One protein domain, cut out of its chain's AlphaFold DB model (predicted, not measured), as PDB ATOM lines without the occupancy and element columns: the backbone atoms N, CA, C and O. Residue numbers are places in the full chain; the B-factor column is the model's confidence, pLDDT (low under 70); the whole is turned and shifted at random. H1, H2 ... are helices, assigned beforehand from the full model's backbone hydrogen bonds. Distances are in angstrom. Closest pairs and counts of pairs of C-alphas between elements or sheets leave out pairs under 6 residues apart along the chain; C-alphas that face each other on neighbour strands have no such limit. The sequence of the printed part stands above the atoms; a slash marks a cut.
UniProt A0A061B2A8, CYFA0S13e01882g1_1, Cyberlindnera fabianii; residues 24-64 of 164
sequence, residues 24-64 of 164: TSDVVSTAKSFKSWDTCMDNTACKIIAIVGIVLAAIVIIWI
ATOM      1  N   THR A  24      37.747  -5.355 -40.468       61.16
ATOM      2  CA  THR A  24      39.015  -5.953 -40.910       61.16
ATOM      3  C   THR A  24      40.189  -4.965 -40.788       61.16
ATOM      4  O   THR A  24      41.290  -5.366 -40.413       61.16
ATOM      5  N   SER A  25      39.981  -3.666 -41.042       60.62
ATOM      6  CA  SER A  25      41.014  -2.653 -40.776       60.62
ATOM      7  C   SER A  25      41.278  -2.470 -39.281       60.62
ATOM      8  O   SER A  25      42.433  -2.297 -38.892       60.62
ATOM      9  N   ASP A  26      40.246  -2.591 -38.444       62.34
ATOM     10  CA  ASP A  26      40.358  -2.431 -36.994       62.34
ATOM     11  C   ASP A  26      41.038  -3.631 -36.332       62.34
ATOM     12  O   ASP A  26      41.881  -3.433 -35.462       62.34
ATOM     13  N   VAL A  27      40.792  -4.869 -36.782       63.66
ATOM     14  CA  VAL A  27      41.546  -6.040 -36.288       63.66
ATOM     15  C   VAL A  27      42.999  -6.017 -36.749       63.66
ATOM     16  O   VAL A  27      43.872  -6.427 -35.996       63.66
ATOM     17  N   VAL A  28      43.297  -5.485 -37.941       67.06
ATOM     18  CA  VAL A  28      44.684  -5.301 -38.403       67.06
ATOM     19  C   VAL A  28      45.382  -4.176 -37.624       67.06
ATOM     20  O   VAL A  28      46.562  -4.297 -37.298       67.06
ATOM     21  N   SER A  29      44.672  -3.103 -37.264       62.09
ATOM     22  CA  SER A  29      45.178  -2.031 -36.391       62.09
ATOM     23  C   SER A  29      45.363  -2.502 -34.938       62.09
ATOM     24  O   SER A  29      46.373  -2.212 -34.294       62.09
ATOM     25  N   THR A  30      44.450  -3.342 -34.445       62.81
ATOM     26  CA  THR A  30      44.549  -4.014 -33.140       62.81
ATOM     27  C   THR A  30      45.694  -5.031 -33.139       62.81
ATOM     28  O   THR A  30      46.458  -5.098 -32.182       62.81
ATOM     29  N   ALA A  31      45.918  -5.744 -34.248       61.94
ATOM     30  CA  ALA A  31      47.075  -6.618 -34.429       61.94
ATOM     31  C   ALA A  31      48.401  -5.846 -34.428       61.94
ATOM     32  O   ALA A  31      49.387  -6.304 -33.854       61.94
ATOM     33  N   LYS A  32      48.426  -4.635 -34.995       62.25
ATOM     34  CA  LYS A  32      49.565  -3.719 -34.836       62.25
ATOM     35  C   LYS A  32      49.719  -3.228 -33.392       62.25
ATOM     36  O   LYS A  32      50.851  -3.056 -32.954       62.25
ATOM     37  N   SER A  33      48.627  -3.090 -32.640       61.75
ATOM     38  CA  SER A  33      48.653  -2.762 -31.205       61.75
ATOM     39  C   SER A  33      49.164  -3.925 -30.336       61.75
ATOM     40  O   SER A  33      49.804  -3.688 -29.312       61.75
ATOM     41  N   PHE A  34      49.012  -5.181 -30.777       59.09
ATOM     42  CA  PHE A  34      49.716  -6.318 -30.164       59.09
ATOM     43  C   PHE A  34      51.232  -6.263 -30.398       59.09
ATOM     44  O   PHE A  34      51.982  -6.776 -29.582       59.09
ATOM     45  N   LYS A  35      51.723  -5.582 -31.443       60.97
ATOM     46  CA  LYS A  35      53.170  -5.376 -31.644       60.97
ATOM     47  C   LYS A  35      53.768  -4.340 -30.679       60.97
ATOM     48  O   LYS A  35      54.953  -4.408 -30.380       60.97
ATOM     49  N   SER A  36      52.958  -3.413 -30.159       65.81
ATOM     50  CA  SER A  36      53.336  -2.513 -29.053       65.81
ATOM     51  C   SER A  36      53.179  -3.142 -27.660       65.81
ATOM     52  O   SER A  36      53.492  -2.497 -26.660       65.81
ATOM     53  N   TRP A  37      52.703  -4.389 -27.572       64.50
ATOM     54  CA  TRP A  37      52.509  -5.094 -26.303       64.50
ATOM     55  C   TRP A  37      53.832  -5.371 -25.576       64.50
ATOM     56  O   TRP A  37      53.905  -5.152 -24.370       64.50
ATOM     57  N   ASP A  38      54.898  -5.728 -26.302       67.38
ATOM     58  CA  ASP A  38      56.233  -5.903 -25.713       67.38
ATOM     59  C   ASP A  38      56.741  -4.613 -25.047       67.38
ATOM     60  O   ASP A  38      57.245  -4.638 -23.927       67.38
ATOM     61  N   THR A  39      56.516  -3.452 -25.672       69.31
ATOM     62  CA  THR A  39      56.877  -2.143 -25.097       69.31
ATOM     63  C   THR A  39      55.989  -1.756 -23.904       69.31
ATOM     64  O   THR A  39      56.434  -1.056 -22.996       69.31
ATOM     65  N   CYS A  40      54.739  -2.228 -23.867       70.50
ATOM     66  CA  CYS A  40      53.840  -2.044 -22.723       70.50
ATOM     67  C   CYS A  40      54.237  -2.913 -21.518       70.50
ATOM     68  O   CYS A  40      54.018  -2.523 -20.373       70.50
ATOM     69  N   MET A  41      54.849  -4.077 -21.729       72.25
ATOM     70  CA  MET A  41      55.241  -4.950 -20.621       72.25
ATOM     71  C   MET A  41      56.465  -4.436 -19.842       72.25
ATOM     72  O   MET A  41      56.623  -4.772 -18.667       72.25
ATOM     73  N   ASP A  42      57.291  -3.595 -20.467       76.00
ATOM     74  CA  ASP A  42      58.533  -3.068 -19.884       76.00
ATOM     75  C   ASP A  42      58.290  -1.929 -18.867       76.00
ATOM     76  O   ASP A  42      59.079  -1.700 -17.952       76.00
ATOM     77  N   ASN A  43      57.144  -1.241 -18.954       74.88
ATOM     78  CA  ASN A  43      56.757  -0.192 -18.006       74.88
ATOM     79  C   ASN A  43      55.821  -0.718 -16.909       74.88
ATOM     80  O   ASN A  43      54.786  -1.327 -17.184       74.88
ATOM     81  N   THR A  44      56.114  -0.390 -15.648       79.12
ATOM     82  CA  THR A  44      55.343  -0.849 -14.475       79.12
ATOM     83  C   THR A  44      53.867  -0.447 -14.522       79.12
ATOM     84  O   THR A  44      53.006  -1.247 -14.161       79.12
ATOM     85  N   ALA A  45      53.550   0.749 -15.025       76.81
ATOM     86  CA  ALA A  45      52.170   1.217 -15.171       76.81
ATOM     87  C   ALA A  45      51.379   0.409 -16.217       76.81
ATOM     88  O   ALA A  45      50.231   0.031 -15.983       76.81
ATOM     89  N   CYS A  46      52.000   0.102 -17.355       79.94
ATOM     90  CA  CYS A  46      51.341  -0.595 -18.458       79.94
ATOM     91  C   CYS A  46      51.256  -2.115 -18.198       79.94
ATOM     92  O   CYS A  46      50.251  -2.746 -18.528       79.94
ATOM     93  N   LYS A  47      52.208  -2.675 -17.437       83.50
ATOM     94  CA  LYS A  47      52.160  -4.045 -16.900       83.50
ATOM     95  C   LYS A  47      50.927  -4.308 -16.031       83.50
ATOM     96  O   LYS A  47      50.286  -5.346 -16.184       83.50
ATOM     97  N   ILE A  48      50.579  -3.382 -15.136       88.81
ATOM     98  CA  ILE A  48      49.399  -3.530 -14.268       88.81
ATOM     99  C   ILE A  48      48.129  -3.587 -15.122       88.81
ATOM    100  O   ILE A  48      47.315  -4.494 -14.957       88.81
ATOM    101  N   ILE A  49      47.992  -2.663 -16.074       88.19
ATOM    102  CA  ILE A  49      46.816  -2.577 -16.949       88.19
ATOM    103  C   ILE A  49      46.675  -3.848 -17.800       88.19
ATOM    104  O   ILE A  49      45.578  -4.398 -17.904       88.19
ATOM    105  N   ALA A  50      47.779  -4.360 -18.350       86.25
ATOM    106  CA  ALA A  50      47.781  -5.584 -19.147       86.25
ATOM    107  C   ALA A  50      47.344  -6.815 -18.333       86.25
ATOM    108  O   ALA A  50      46.475  -7.566 -18.773       86.25
ATOM    109  N   ILE A  51      47.901  -7.008 -17.130       89.62
ATOM    110  CA  ILE A  51      47.549  -8.142 -16.261       89.62
ATOM    111  C   ILE A  51      46.072  -8.070 -15.862       89.62
ATOM    112  O   ILE A  51      45.362  -9.069 -15.968       89.62
ATOM    113  N   VAL A  52      45.585  -6.893 -15.457       93.81
ATOM    114  CA  VAL A  52      44.177  -6.703 -15.072       93.81
ATOM    115  C   VAL A  52      43.243  -7.009 -16.245       93.81
ATOM    116  O   VAL A  52      42.253  -7.718 -16.064       93.81
ATOM    117  N   GLY A  53      43.576  -6.552 -17.456       90.62
ATOM    118  CA  GLY A  53      42.796  -6.845 -18.659       90.62
ATOM    119  C   GLY A  53      42.703  -8.343 -18.961       90.62
ATOM    120  O   GLY A  53      41.611  -8.851 -19.223       90.62
ATOM    121  N   ILE A  54      43.821  -9.071 -18.863       90.31
ATOM    122  CA  ILE A  54      43.859 -10.524 -19.094       90.31
ATOM    123  C   ILE A  54      43.051 -11.272 -18.029       90.31
ATOM    124  O   ILE A  54      42.297 -12.184 -18.366       90.31
ATOM    125  N   VAL A  55      43.157 -10.881 -16.755       95.75
ATOM    126  CA  VAL A  55      42.399 -11.513 -15.662       95.75
ATOM    127  C   VAL A  55      40.895 -11.316 -15.855       95.75
ATOM    128  O   VAL A  55      40.137 -12.280 -15.752       95.75
ATOM    129  N   LEU A  56      40.452 -10.101 -16.193       94.69
ATOM    130  CA  LEU A  56      39.038  -9.829 -16.465       94.69
ATOM    131  C   LEU A  56      38.528 -10.627 -17.670       94.69
ATOM    132  O   LEU A  56      37.462 -11.236 -17.592       94.69
ATOM    133  N   ALA A  57      39.306 -10.693 -18.754       92.12
ATOM    134  CA  ALA A  57      38.960 -11.504 -19.916       92.12
ATOM    135  C   ALA A  57      38.858 -12.999 -19.562       92.12
ATOM    136  O   ALA A  57      37.901 -13.659 -19.962       92.12
ATOM    137  N   ALA A  58      39.790 -13.530 -18.765       94.94
ATOM    138  CA  ALA A  58      39.777 -14.923 -18.328       94.94
ATOM    139  C   ALA A  58      38.555 -15.250 -17.457       94.94
ATOM    140  O   ALA A  58      37.925 -16.283 -17.670       94.94
ATOM    141  N   ILE A  59      38.171 -14.367 -16.526       95.31
ATOM    142  CA  ILE A  59      36.965 -14.549 -15.700       95.31
ATOM    143  C   ILE A  59      35.721 -14.631 -16.586       95.31
ATOM    144  O   ILE A  59      34.919 -15.549 -16.424       95.31
ATOM    145  N   VAL A  60      35.578 -13.719 -17.553       94.75
ATOM    146  CA  VAL A  60      34.445 -13.715 -18.492       94.75
ATOM    147  C   VAL A  60      34.421 -14.991 -19.332       94.75
ATOM    148  O   VAL A  60      33.372 -15.619 -19.465       94.75
ATOM    149  N   ILE A  61      35.573 -15.419 -19.855       94.69
ATOM    150  CA  ILE A  61      35.685 -16.652 -20.641       94.69
ATOM    151  C   ILE A  61      35.313 -17.870 -19.793       94.69
ATOM    152  O   ILE A  61      34.522 -18.688 -20.244       94.69
ATOM    153  N   ILE A  62      35.823 -17.991 -18.565       93.00
ATOM    154  CA  ILE A  62      35.483 -19.100 -17.660       93.00
ATOM    155  C   ILE A  62      33.988 -19.081 -17.317       93.00
ATOM    156  O   ILE A  62      33.368 -20.139 -17.254       93.00
ATOM    157  N   TRP A  63      33.387 -17.902 -17.148       92.12
ATOM    158  CA  TRP A  63      31.955 -17.761 -16.883       92.12
ATOM    159  C   TRP A  63      31.107 -18.227 -18.069       92.12
ATOM    160  O   TRP A  63      30.160 -18.994 -17.899       92.12
ATOM    161  N   ILE A  64      31.502 -17.839 -19.285       91.25
ATOM    162  CA  ILE A  64      30.860 -18.274 -20.526       91.25
ATOM    163  C   ILE A  64      31.067 -19.774 -20.741       91.25
ATOM    164  O   ILE A  64      30.103 -20.476 -21.010       91.25
TER     165      ILE A  64
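Overview. This is residues 24 to 64 of the 164 residues of the protein "CYFA0S13e01882g1_1" of Cyberlindnera fabianii (UniProt A0A061B2A8). An open V of helices: H1 and H2, end to end, make one arm, and the long H3 makes the other. The arms meet at a corner by Asn 43; residues 24 to 36 and 52 to 64 stand free. The printed part has 41 residues, is all helix with H1, H2 and H3 in that order, and is loose, with a radius of gyration of the C-alphas of 12.2 A and spans of 31 by 29 by 10 A.

Along the chain. H1, residues 24 to 35, begins at C-alpha 24 (39.015, -5.953, -40.910) and measures 16.9 A. H2, residues 37 to 42, measures 9.0 A. H3, residues 44 to 64, measures 30.7 A and ends at C-alpha 64 (30.860, -18.274, -20.526).

Arrangement. H1 and H2 meet only through their link. H2 and H3 touch only at the corner, H3 with residues 46 to 50 alone; their closest C-alphas, of Met 41 and Lys 47, are 4.9 A apart. They run opposite ways at a steep tilt of 52 degrees. H1 and H3 are apart. Each O i to N i+4 pair is within hydrogen-bond range in H1, 16 of 17 in H3 and 1 of 2 in H2.

Size, cuts and confidence. The farthest C-alphas, of Asn 43 and Ile 64, are 31.7 A apart. The printed part has no cut, and both links are tight. Residues 24 to 39 have pLDDT under 70.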